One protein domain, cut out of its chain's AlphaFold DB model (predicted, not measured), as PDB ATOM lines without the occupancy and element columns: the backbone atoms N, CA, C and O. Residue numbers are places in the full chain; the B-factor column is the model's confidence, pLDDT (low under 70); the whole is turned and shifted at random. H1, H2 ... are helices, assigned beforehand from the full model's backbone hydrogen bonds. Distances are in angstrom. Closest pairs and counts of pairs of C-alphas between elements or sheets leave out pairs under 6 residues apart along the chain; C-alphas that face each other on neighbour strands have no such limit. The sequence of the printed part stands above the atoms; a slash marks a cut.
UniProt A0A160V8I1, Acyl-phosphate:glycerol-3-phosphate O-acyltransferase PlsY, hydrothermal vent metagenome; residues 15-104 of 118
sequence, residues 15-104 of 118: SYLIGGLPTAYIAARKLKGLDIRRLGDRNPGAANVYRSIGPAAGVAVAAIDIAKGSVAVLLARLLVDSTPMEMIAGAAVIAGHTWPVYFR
ATOM      1  N   SER A  15     228.348 315.997 254.832       84.62
ATOM      2  CA  SER A  15     228.411 316.368 253.412       84.62
ATOM      3  C   SER A  15     228.337 315.136 252.503       84.62
ATOM      4  O   SER A  15     227.588 315.116 251.525       84.62
ATOM      5  N   TYR A  16     229.036 314.062 252.873       83.81
ATOM      6  CA  TYR A  16     228.987 312.776 252.182       83.81
ATOM      7  C   TYR A  16     227.600 312.114 252.253       83.81
ATOM      8  O   TYR A  16     227.077 311.644 251.237       83.81
ATOM      9  N   LEU A  17     226.951 312.132 253.421       83.31
ATOM     10  CA  LEU A  17     225.601 311.584 253.594       83.31
ATOM     11  C   LEU A  17     224.543 312.362 252.802       83.31
ATOM     12  O   LEU A  17     223.644 311.740 252.229       83.31
ATOM     13  N   ILE A  18     224.667 313.690 252.733       83.12
ATOM     14  CA  ILE A  18     223.800 314.562 251.925       83.12
ATOM     15  C   ILE A  18     224.021 314.291 250.432       83.12
ATOM     16  O   ILE A  18     223.060 314.103 249.679       83.12
ATOM     17  N   GLY A  19     225.282 314.210 249.997       79.50
ATOM     18  CA  GLY A  19     225.639 313.908 248.609       79.50
ATOM     19  C   GLY A  19     225.090 312.562 248.136       79.50
ATOM     20  O   GLY A  19     224.589 312.452 247.011       79.50
ATOM     21  N   GLY A  20     225.098 311.561 249.017       79.69
ATOM     22  CA  GLY A  20     224.615 310.215 248.724       79.69
ATOM     23  C   GLY A  20     223.103 310.020 248.731       79.69
ATOM     24  O   GLY A  20     222.649 308.904 248.475       79.69
ATOM     25  N   LEU A  21     222.303 311.056 249.003       80.75
ATOM     26  CA  LEU A  21     220.849 310.912 249.007       80.75
ATOM     27  C   LEU A  21     220.331 310.405 247.646       80.75
ATOM     28  O   LEU A  21     220.683 310.976 246.609       80.75
ATOM     29  N   PRO A  22     219.474 309.364 247.631       79.62
ATOM     30  CA  PRO A  22     219.000 308.723 246.409       79.62
ATOM     31  C   PRO A  22     217.857 309.521 245.751       79.62
ATOM     32  O   PRO A  22     216.731 309.041 245.606       79.62
ATOM     33  N   THR A  23     218.152 310.750 245.337       82.19
ATOM     34  CA  THR A  23     217.236 311.717 244.699       82.19
ATOM     35  C   THR A  23     216.527 311.133 243.479       82.19
ATOM     36  O   THR A  23     215.302 311.205 243.390       82.19
ATOM     37  N   ALA A  24     217.261 310.456 242.592       80.19
ATOM     38  CA  ALA A  24     216.704 309.776 241.420       80.19
ATOM     39  C   ALA A  24     215.678 308.687 241.779       80.19
ATOM     40  O   ALA A  24     214.655 308.545 241.112       80.19
ATOM     41  N   TYR A  25     215.930 307.929 242.851       81.62
ATOM     42  CA  TYR A  25     215.014 306.889 243.330       81.62
ATOM     43  C   TYR A  25     213.738 307.500 243.911       81.62
ATOM     44  O   TYR A  25     212.636 307.045 243.603       81.62
ATOM     45  N   ILE A  26     213.879 308.555 244.719       82.19
ATOM     46  CA  ILE A  26     212.745 309.267 245.316       82.19
ATOM     47  C   ILE A  26     211.881 309.900 244.220       82.19
ATOM     48  O   ILE A  26     210.658 309.756 244.251       82.19
ATOM     49  N   ALA A  27     212.500 310.548 243.231       83.69
ATOM     50  CA  ALA A  27     211.795 311.154 242.107       83.69
ATOM     51  C   ALA A  27     211.039 310.105 241.279       83.69
ATOM     52  O   ALA A  27     209.851 310.272 241.010       83.69
ATOM     53  N   ALA A  28     211.689 308.986 240.943       82.38
ATOM     54  CA  ALA A  28     211.059 307.891 240.210       82.38
ATOM     55  C   ALA A  28     209.846 307.307 240.934       82.38
ATOM     56  O   ALA A  28     208.781 307.116 240.336       82.38
ATOM     57  N   ARG A  29     209.989 307.095 242.243       83.56
ATOM     58  CA  ARG A  29     208.930 306.513 243.055       83.56
ATOM     59  C   ARG A  29     207.773 307.481 243.284       83.56
ATOM     60  O   ARG A  29     206.631 307.043 243.247       83.56
ATOM     61  N   LYS A  30     208.031 308.781 243.465       82.19
ATOM     62  CA  LYS A  30     206.964 309.783 243.631       82.19
ATOM     63  C   LYS A  30     206.224 310.106 242.335       82.19
ATOM     64  O   LYS A  30     205.018 310.300 242.379       82.19
ATOM     65  N   LEU A  31     206.923 310.178 241.202       81.19
ATOM     66  CA  LEU A  31     206.313 310.610 239.939       81.19
ATOM     67  C   LEU A  31     205.605 309.478 239.194       81.19
ATOM     68  O   LEU A  31     204.583 309.710 238.558       81.19
ATOM     69  N   LYS A  32     206.162 308.262 239.230       78.56
ATOM     70  CA  LYS A  32     205.650 307.121 238.453       78.56
ATOM     71  C   LYS A  32     205.330 305.895 239.310       78.56
ATOM     72  O   LYS A  32     204.810 304.927 238.775       78.56
ATOM     73  N   GLY A  33     205.667 305.888 240.603       80.19
ATOM     74  CA  GLY A  33     205.539 304.688 241.442       80.19
ATOM     75  C   GLY A  33     206.544 303.583 241.099       80.19
ATOM     76  O   GLY A  33     206.436 302.476 241.621       80.19
ATOM     77  N   LEU A  34     207.523 303.865 240.233       79.94
ATOM     78  CA  LEU A  34     208.451 302.872 239.696       79.94
ATOM     79  C   LEU A  34     209.817 302.949 240.378       79.94
ATOM     80  O   LEU A  34     210.265 304.005 240.824       79.94
ATOM     81  N   ASP A  35     210.508 301.811 240.418       79.19
ATOM     82  CA  ASP A  35     211.886 301.730 240.893       79.19
ATOM     83  C   ASP A  35     212.860 302.015 239.742       79.19
ATOM     84  O   ASP A  35     212.991 301.208 238.821       79.19
ATOM     85  N   ILE A  36     213.588 303.137 239.815       78.12
ATOM     86  CA  ILE A  36     214.575 303.545 238.798       78.12
ATOM     87  C   ILE A  36     215.671 302.500 238.565       78.12
ATOM     88  O   ILE A  36     216.254 302.441 237.486       78.12
ATOM     89  N   ARG A  37     215.933 301.626 239.543       74.25
ATOM     90  CA  ARG A  37     216.918 300.541 239.412       74.25
ATOM     91  C   ARG A  37     216.453 299.410 238.504       74.25
ATOM     92  O   ARG A  37     217.250 298.547 238.148       74.25
ATOM     93  N   ARG A  38     215.163 299.365 238.179       75.81
ATOM     94  CA  ARG A  38     214.583 298.384 237.257       75.81
ATOM     95  C   ARG A  38     214.336 298.972 235.870       75.81
ATOM     96  O   ARG A  38     213.975 298.227 234.968       75.81
ATOM     97  N   LEU A  39     214.538 300.279 235.706       75.06
ATOM     98  CA  LEU A  39     214.262 301.010 234.476       75.06
ATOM     99  C   LEU A  39     215.552 301.356 233.727       75.06
ATOM    100  O   LEU A  39     216.581 301.635 234.350       75.06
ATOM    101  N   GLY A  40     215.474 301.359 232.394       76.56
ATOM    102  CA  GLY A  40     216.559 301.763 231.501       76.56
ATOM    103  C   GLY A  40     217.867 301.018 231.767       76.56
ATOM    104  O   GLY A  40     217.904 299.791 231.819       76.56
ATOM    105  N   ASP A  41     218.944 301.775 231.982       71.50
ATOM    106  CA  ASP A  41     220.288 301.245 232.261       71.50
ATOM    107  C   ASP A  41     220.485 300.804 233.727       71.50
ATOM    108  O   ASP A  41     221.607 300.500 234.146       71.50
ATOM    109  N   ARG A  42     219.398 300.771 234.516       73.81
ATOM    110  CA  ARG A  42     219.360 300.409 235.943       73.81
ATOM    111  C   ARG A  42     220.240 301.306 236.825       73.81
ATOM    112  O   ARG A  42     220.481 300.987 237.992       73.81
ATOM    113  N   ASN A  43     220.705 302.438 236.298       75.06
ATOM    114  CA  ASN A  43     221.527 303.392 237.024       75.06
ATOM    115  C   ASN A  43     220.631 304.392 237.777       75.06
ATOM    116  O   ASN A  43     219.768 305.017 237.157       75.06
ATOM    117  N   PRO A  44     220.816 304.609 239.090       73.56
ATOM    118  CA  PRO A  44     220.056 305.609 239.841       73.56
ATOM    119  C   PRO A  44     220.589 307.041 239.622       73.56
ATOM    120  O   PRO A  44     220.787 307.779 240.581       73.56
ATOM    121  N   GLY A  45     220.841 307.431 238.369       79.88
ATOM    122  CA  GLY A  45     221.326 308.765 237.996       79.88
ATOM    123  C   GLY A  45     220.291 309.582 237.219       79.88
ATOM    124  O   GLY A  45     219.373 309.026 236.610       79.88
ATOM    125  N   ALA A  46     220.477 310.906 237.177       79.38
ATOM    126  CA  ALA A  46     219.593 311.834 236.461       79.38
ATOM    127  C   ALA A  46     219.407 311.473 234.974       79.38
ATOM    128  O   ALA A  46     218.298 311.557 234.454       79.38
ATOM    129  N   ALA A  47     220.455 310.982 234.301       82.31
ATOM    130  CA  ALA A  47     220.389 310.556 232.900       82.31
ATOM    131  C   ALA A  47     219.436 309.368 232.664       82.31
ATOM    132  O   ALA A  47     218.786 309.288 231.621       82.31
ATOM    133  N   ASN A  48     219.326 308.441 233.622       82.75
ATOM    134  CA  ASN A  48     218.372 307.338 233.513       82.75
ATOM    135  C   ASN A  48     216.944 307.816 233.789       82.75
ATOM    136  O   ASN A  48     216.022 307.423 233.085       82.75
ATOM    137  N   VAL A  49     216.761 308.716 234.761       85.00
ATOM    138  CA  VAL A  49     215.459 309.354 235.028       85.00
ATOM    139  C   VAL A  49     214.978 310.128 233.799       85.00
ATOM    140  O   VAL A  49     213.823 309.984 233.402       85.00
ATOM    141  N   TYR A  50     215.872 310.877 233.151       85.56
ATOM    142  CA  TYR A  50     215.580 311.619 231.925       85.56
ATOM    143  C   TYR A  50     215.032 310.705 230.819       85.56
ATOM    144  O   TYR A  50     214.022 311.027 230.199       85.56
ATOM    145  N   ARG A  51     215.672 309.546 230.604       84.00
ATOM    146  CA  ARG A  51     215.298 308.582 229.555       84.00
ATOM    147  C   ARG A  51     214.089 307.713 229.915       84.00
ATOM    148  O   ARG A  51     213.271 307.436 229.051       84.00
ATOM    149  N   SER A  52     213.983 307.281 231.171       83.81
ATOM    150  CA  SER A  52     212.987 306.294 231.610       83.81
ATOM    151  C   SER A  52     211.676 306.909 232.104       83.81
ATOM    152  O   SER A  52     210.627 306.277 232.012       83.81
ATOM    153  N   ILE A  53     211.719 308.111 232.685       84.06
ATOM    154  CA  ILE A  53     210.540 308.775 233.272       84.06
ATOM    155  C   ILE A  53     210.128 309.977 232.435       84.06
ATOM    156  O   ILE A  53     208.938 310.157 232.176       84.06
ATOM    157  N   GLY A  54     211.106 310.783 232.028       86.81
ATOM    158  CA  GLY A  54     210.905 311.920 231.145       86.81
ATOM    159  C   GLY A  54     211.858 313.080 231.436       86.81
ATOM    160  O   GLY A  54     212.462 313.150 232.515       86.81
ATOM    161  N   PRO A  55     211.956 314.035 230.495       87.06
ATOM    162  CA  PRO A  55     212.931 315.117 230.551       87.06
ATOM    163  C   PRO A  55     212.746 316.024 231.771       87.06
ATOM    164  O   PRO A  55     213.717 316.321 232.462       87.06
ATOM    165  N   ALA A  56     211.502 316.383 232.104       86.69
ATOM    166  CA  ALA A  56     211.196 317.222 233.265       86.69
ATOM    167  C   ALA A  56     211.683 316.598 234.587       86.69
ATOM    168  O   ALA A  56     212.286 317.274 235.417       86.69
ATOM    169  N   ALA A  57     211.487 315.286 234.760       85.81
ATOM    170  CA  ALA A  57     211.938 314.565 235.947       85.81
ATOM    171  C   ALA A  57     213.468 314.461 236.007       85.81
ATOM    172  O   ALA A  57     214.058 314.621 237.075       85.81
ATOM    173  N   GLY A  58     214.118 314.214 234.864       85.88
ATOM    174  CA  GLY A  58     215.577 314.151 234.778       85.88
ATOM    175  C   GLY A  58     216.238 315.481 235.132       85.88
ATOM    176  O   GLY A  58     217.177 315.505 235.928       85.88
ATOM    177  N   VAL A  59     215.705 316.587 234.603       88.00
ATOM    178  CA  VAL A  59     216.180 317.945 234.907       88.00
ATOM    179  C   VAL A  59     215.947 318.291 236.377       88.00
ATOM    180  O   VAL A  59     216.855 318.807 237.018       88.00
ATOM    181  N   ALA A  60     214.787 317.948 236.946       87.94
ATOM    182  CA  ALA A  60     214.517 318.175 238.366       87.94
ATOM    183  C   ALA A  60     215.509 317.429 239.276       87.94
ATOM    184  O   ALA A  60     216.032 318.012 240.223       87.94
ATOM    185  N   VAL A  61     215.819 316.163 238.976       87.25
ATOM    186  CA  VAL A  61     216.822 315.393 239.737       87.25
ATOM    187  C   VAL A  61     218.208 316.020 239.609       87.25
ATOM    188  O   VAL A  61     218.870 316.212 240.626       87.25
ATOM    189  N   ALA A  62     218.623 316.395 238.395       85.31
ATOM    190  CA  ALA A  62     219.906 317.061 238.176       85.31
ATOM    191  C   ALA A  62     219.999 318.394 238.937       85.31
ATOM    192  O   ALA A  62     221.009 318.665 239.584       85.31
ATOM    193  N   ALA A  63     218.933 319.197 238.920       88.12
ATOM    194  CA  ALA A  63     218.869 320.457 239.652       88.12
ATOM    195  C   ALA A  63     218.994 320.244 241.167       88.12
ATOM    196  O   ALA A  63     219.749 320.960 241.821       88.12
ATOM    197  N   ILE A  64     218.320 319.232 241.726       87.44
ATOM    198  CA  ILE A  64     218.433 318.884 243.152       87.44
ATOM    199  C   ILE A  64     219.846 318.389 243.486       87.44
ATOM    200  O   ILE A  64     220.389 318.751 244.531       87.44
ATOM    201  N   ASP A  65     220.456 317.581 242.617       85.50
ATOM    202  CA  ASP A  65     221.807 317.054 242.826       85.50
ATOM    203  C   ASP A  65     222.883 318.148 242.780       85.50
ATOM    204  O   ASP A  65     223.848 318.087 243.544       85.50
ATOM    205  N   ILE A  66     222.694 319.174 241.951       85.19
ATOM    206  CA  ILE A  66     223.539 320.375 241.950       85.19
ATOM    207  C   ILE A  66     223.269 321.197 243.213       85.19
ATOM    208  O   ILE A  66     224.204 321.524 243.944       85.19
ATOM    209  N   ALA A  67     221.998 321.475 243.517       87.62
ATOM    210  CA  ALA A  67     221.608 322.316 244.643       87.62
ATOM    211  C   ALA A  67     222.111 321.764 245.982       87.62
ATOM    212  O   ALA A  67     222.669 322.515 246.776       87.62
ATOM    213  N   LYS A  68     221.989 320.453 246.232       84.38
ATOM    214  CA  LYS A  68     222.491 319.844 247.475       84.38
ATOM    215  C   LYS A  68     224.012 319.984 247.613       84.38
ATOM    216  O   LYS A  68     224.503 320.163 248.724       84.38
ATOM    217  N   GLY A  69     224.749 319.936 246.499       82.50
ATOM    218  CA  GLY A  69     226.194 320.141 246.513       82.50
ATOM    219  C   GLY A  69     226.578 321.590 246.758       82.50
ATOM    220  O   GLY A  69     227.436 321.854 247.599       82.50
ATOM    221  N   SER A  70     225.878 322.530 246.124       85.62
ATOM    222  CA  SER A  70     226.035 323.958 246.410       85.62
ATOM    223  C   SER A  70     225.714 324.282 247.870       85.62
ATOM    224  O   SER A  70     226.467 325.011 248.508       85.62
ATOM    225  N   VAL A  71     224.646 323.700 248.427       86.19
ATOM    226  CA  VAL A  71     224.261 323.877 249.836       86.19
ATOM    227  C   VAL A  71     225.336 323.336 250.775       86.19
ATOM    228  O   VAL A  71     225.675 324.010 251.740       86.19
ATOM    229  N   ALA A  72     225.917 322.168 250.500       84.12
ATOM    230  CA  ALA A  72     226.974 321.609 251.343       84.12
ATOM    231  C   ALA A  72     228.239 322.488 251.369       84.12
ATOM    232  O   ALA A  72     228.791 322.734 252.442       84.12
ATOM    233  N   VAL A  73     228.663 323.015 250.214       83.00
ATOM    234  CA  VAL A  73     229.804 323.946 250.134       83.00
ATOM    235  C   VAL A  73     229.477 325.274 250.821       83.00
ATOM    236  O   VAL A  73     230.285 325.784 251.594       83.00
ATOM    237  N   LEU A  74     228.274 325.816 250.606       85.38
ATOM    238  CA  LEU A  74     227.841 327.061 251.239       85.38
ATOM    239  C   LEU A  74     227.750 326.925 252.764       85.38
ATOM    240  O   LEU A  74     228.166 327.831 253.479       85.38
ATOM    241  N   LEU A  75     227.257 325.796 253.275       81.50
ATOM    242  CA  LEU A  75     227.226 325.516 254.711       81.50
ATOM    243  C   LEU A  75     228.635 325.406 255.298       81.50
ATOM    244  O   LEU A  75     228.865 325.922 256.388       81.50
ATOM    245  N   ALA A  76     229.580 324.786 254.583       81.31
ATOM    246  CA  ALA A  76     230.976 324.738 255.015       81.31
ATOM    247  C   ALA A  76     231.579 326.147 255.107       81.31
ATOM    248  O   ALA A  76     232.250 326.469 256.088       81.31
ATOM    249  N   ARG A  77     231.267 327.009 254.133       82.81
ATOM    250  CA  ARG A  77     231.691 328.410 254.130       82.81
ATOM    251  C   ARG A  77     231.062 329.221 255.263       82.81
ATOM    252  O   ARG A  77     231.773 329.901 255.982       82.81
ATOM    253  N   LEU A  78     229.748 329.123 255.463       81.75
ATOM    254  CA  LEU A  78     229.033 329.925 256.464       81.75
ATOM    255  C   LEU A  78     229.321 329.504 257.911       81.75
ATOM    256  O   LEU A  78     229.319 330.353 258.795       81.75
ATOM    257  N   LEU A  79     229.519 328.207 258.169       79.81
ATOM    258  CA  LEU A  79     229.672 327.688 259.534       79.81
ATOM    259  C   LEU A  79     231.130 327.564 259.981       79.81
ATOM    260  O   LEU A  79     231.392 327.604 261.181       79.81
ATOM    261  N   VAL A  80     232.065 327.378 259.045       78.75
ATOM    262  CA  VAL A  80     233.484 327.150 259.366       78.75
ATOM    263  C   VAL A  80     234.392 328.250 258.814       78.75
ATOM    264  O   VAL A  80     235.464 328.462 259.373       78.75
ATOM    265  N   ASP A  81     233.976 328.945 257.747       78.25
ATOM    266  CA  ASP A  81     234.723 330.026 257.080       78.25
ATOM    267  C   ASP A  81     236.190 329.653 256.798       78.25
ATOM    268  O   ASP A  81     237.149 330.330 257.173       78.25
ATOM    269  N   SER A  82     236.379 328.472 256.202       78.62
ATOM    270  CA  SER A  82     237.697 327.876 256.009       78.62
ATOM    271  C   SER A  82     237.808 327.226 254.634       78.62
ATOM    272  O   SER A  82     237.113 326.255 254.334       78.62
ATOM    273  N   THR A  83     238.735 327.717 253.805       80.44
ATOM    274  CA  THR A  83     238.969 327.209 252.440       80.44
ATOM    275  C   THR A  83     239.243 325.695 252.384       80.44
ATOM    276  O   THR A  83     238.638 325.021 251.549       80.44
ATOM    277  N   PRO A  84     240.066 325.099 253.276       81.00
ATOM    278  CA  PRO A  84     240.226 323.643 253.334       81.00
ATOM    279  C   PRO A  84     238.911 322.892 253.580       81.00
ATOM    280  O   PRO A  84     238.706 321.800 253.050       81.00
ATOM    281  N   MET A  85     238.005 323.480 254.364       78.69
ATOM    282  CA  MET A  85     236.717 322.883 254.701       78.69
ATOM    283  C   MET A  85     235.782 322.832 253.496       78.69
ATOM    284  O   MET A  85     235.125 321.818 253.270       78.69
ATOM    285  N   GLU A  86     235.748 323.905 252.703       82.69
ATOM    286  CA  GLU A  86     234.962 323.970 251.467       82.69
ATOM    287  C   GLU A  86     235.400 322.890 250.472       82.69
ATOM    288  O   GLU A  86     234.560 322.186 249.906       82.69
ATOM    289  N   MET A  87     236.716 322.701 250.316       83.62
ATOM    290  CA  MET A  87     237.272 321.669 249.439       83.62
ATOM    291  C   MET A  87     236.902 320.258 249.911       83.62
ATOM    292  O   MET A  87     236.476 319.430 249.104       83.62
ATOM    293  N   ILE A  88     237.019 319.986 251.216       84.88
ATOM    294  CA  ILE A  88     236.669 318.682 251.798       84.88
ATOM    295  C   ILE A  88     235.166 318.418 251.683       84.88
ATOM    296  O   ILE A  88     234.777 317.323 251.283       84.88
ATOM    297  N   ALA A  89     234.319 319.402 251.990       84.50
ATOM    298  CA  ALA A  89     232.868 319.269 251.880       84.50
ATOM    299  C   ALA A  89     232.436 319.010 250.428       84.50
ATOM    300  O   ALA A  89     231.641 318.101 250.175       84.50
ATOM    301  N   GLY A  90     233.012 319.742 249.468       83.88
ATOM    302  CA  GLY A  90     232.768 319.531 248.041       83.88
ATOM    303  C   GLY A  90     233.195 318.136 247.575       83.88
ATOM    304  O   GLY A  90     232.402 317.415 246.963       83.88
ATOM    305  N   ALA A  91     234.411 317.712 247.925       84.75
ATOM    306  CA  ALA A  91     234.904 316.374 247.601       84.75
ATOM    307  C   ALA A  91     234.037 315.273 248.236       84.75
ATOM    308  O   ALA A  91     233.681 314.299 247.570       84.75
ATOM    309  N   ALA A  92     233.638 315.450 249.497       86.06
ATOM    310  CA  ALA A  92     232.796 314.513 250.228       86.06
ATOM    311  C   ALA A  92     231.402 314.375 249.600       86.06
ATOM    312  O   ALA A  92     230.918 313.255 249.442       86.06
ATOM    313  N   VAL A  93     230.769 315.471 249.174       86.75
ATOM    314  CA  VAL A  93     229.474 315.425 248.470       86.75
ATOM    315  C   VAL A  93     229.585 314.651 247.166       86.75
ATOM    316  O   VAL A  93     228.738 313.800 246.892       86.75
ATOM    317  N   ILE A  94     230.610 314.936 246.359       82.69
ATOM    318  CA  ILE A  94     230.815 314.263 245.070       82.69
ATOM    319  C   ILE A  94     231.070 312.772 245.301       82.69
ATOM    320  O   ILE A  94     230.480 311.930 244.616       82.69
ATOM    321  N   ALA A  95     231.886 312.432 246.301       82.88
ATOM    322  CA  ALA A  95     232.133 311.052 246.699       82.88
ATOM    323  C   ALA A  95     230.846 310.364 247.176       82.88
ATOM    324  O   ALA A  95     230.588 309.227 246.794       82.88
ATOM    325  N   GLY A  96     230.005 311.055 247.947       78.12
ATOM    326  CA  GLY A  96     228.713 310.555 248.414       78.12
ATOM    327  C   GLY A  96     227.739 310.316 247.272       78.12
ATOM    328  O   GLY A  96     227.108 309.265 247.209       78.12
ATOM    329  N   HIS A  97     227.664 311.251 246.327       78.56
ATOM    330  CA  HIS A  97     226.826 311.125 245.138       78.56
ATOM    331  C   HIS A  97     227.288 309.985 244.222       78.56
ATOM    332  O   HIS A  97     226.457 309.274 243.654       78.56
ATOM    333  N   THR A  98     228.603 309.772 244.124       71.94
ATOM    334  CA  THR A  98     229.202 308.711 243.304       71.94
ATOM    335  C   THR A  98     229.137 307.344 243.978       71.94
ATOM    336  O   THR A  98     228.887 306.356 243.300       71.94
ATOM    337  N   TRP A  99     229.317 307.263 245.296       72.31
ATOM    338  CA  TRP A  99     229.264 306.027 246.082       72.31
ATOM    339  C   TRP A  99     228.337 306.186 247.285       72.31
ATOM    340  O   TRP A  99     228.796 306.241 248.426       72.31
ATOM    341  N   PRO A 100     227.017 306.232 247.063       76.44
ATOM    342  CA  PRO A 100     226.065 306.418 248.144       76.44
ATOM    343  C   PRO A 100     226.027 305.198 249.073       76.44
ATOM    344  O   PRO A 100     225.807 304.061 248.635       76.44
ATOM    345  N   VAL A 101     226.164 305.433 250.382       75.00
ATOM    346  CA  VAL A 101     226.055 304.396 251.436       75.00
ATOM    347  C   VAL A 101     224.722 303.666 251.361       75.00
ATOM    348  O   VAL A 101     224.668 302.444 251.496       75.00
ATOM    349  N   TYR A 102     223.652 304.398 251.044       70.00
ATOM    350  CA  TYR A 102     222.298 303.866 250.901       70.00
ATOM    351  C   TYR A 102     222.209 302.734 249.869       70.00
ATOM    352  O   TYR A 102     221.315 301.890 249.941       70.00
ATOM    353  N   PHE A 103     223.148 302.682 248.917       64.38
ATOM    354  CA  PHE A 103     223.237 301.652 247.884       64.38
ATOM    355  C   PHE A 103     224.433 300.710 248.091       64.38
ATOM    356  O   PHE A 103     224.922 300.116 247.132       64.38
ATOM    357  N   ARG A 104     224.896 300.534 249.340       67.31
ATOM    358  CA  ARG A 104     226.066 299.708 249.697       67.31
ATOM    359  C   ARG A 104     227.324 300.107 248.916       67.31
ATOM    360  O   ARG A 104     228.038 299.235 248.428       67.31
TER     361      ARG A 104
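Overview. This is residues 15 to 104 of the 118 residues of the protein "Acyl-phosphate:glycerol-3-phosphate O-acyltransferase PlsY" of hydrothermal vent metagenome (UniProt A0A160V8I1). One long helix, H4, is the spine of an elongated all-helix domain, and the other four helices pack along it in two groups. H2 and H3 pack on its first part, while H5 folds back beside its later part in a helical hairpin, with the short H1 packed on both H4 and H5. The printed part has 90 residues with five named helices in the order H1, H2, H3, H4, H5, and no named strand. The whole is compact, with a radius of gyration of the C-alphas of 14.1 A, and spans 41 by 26 by 17 A.

Arrangement. H1, residues 15 to 19, touches H5, residues 83 to 98; their closest C-alphas are those of Gly 19 and Val 93, 4.1 A apart. H1 also touches H4, residues 55 to 80, at residues 65 to 72 of H4 alone; the closest C-alphas are those of Ser 15 and Ala 72, 5.8 A apart. H2, residues 23 to 32, touches residues 57 to 65 of H4 alone, with the C-alphas of Ala 24 and Val 61 closest at 5.9 A. The two run opposite ways at a steep tilt of 36 degrees, only just past shallow. H2 and H3, residues 46 to 52, only just touch, with 3 pairs of C-alphas within 8 A; the closest are those of Ala 24 and Ala 46, 6.1 A apart. They run the same way at a shallow tilt of 25 degrees. H3 and H4 form a helical hairpin, running opposite ways at a shallow tilt of 16 degrees. H3 touches residues 55 to 62 of H4 alone, and the closest C-alphas are those of Tyr 50 and Gly 58, 3.8 A apart. H4 is the hub, touching the four other helices. H4 and H5 form the second helical hairpin, at a shallow tilt of 29 degrees, opposite ways. H5 touches residues 69 to 77 of H4 alone, and the C-alphas of Val 73 and Glu 86 are closest at 5.3 A. H5 is apart from H2 and H3, and H1 is apart from H2 and H3. Every O i to N i+4 pair is within hydrogen-bond range in H1, H2, H3 and H5, and 21 of 22 are in H4.

Along the chain. H1 begins at C-alpha 15, (228.411, 316.368, 253.412), and is 6.1 A long from first to last C-alpha. H2 measures 13.9 A and H3 9.9 A. H4 runs 37.4 A, from C-alpha 55 at (212.931, 315.117, 230.551) to C-alpha 80 at (233.484, 327.150, 259.366). H5 measures 22.8 A and ends at C-alpha 98, (229.202, 308.711, 243.304).

Size, cuts and confidence. The two C-alphas farthest apart are those of Arg 38 and Asp 81, 42.4 A. The printed part has no cut. The link from H2 to H3, residues 33 to 45, is long, and the other three links are tight. The mean pLDDT of the printed part is 81.3, and residues 103 to 104 are under 70.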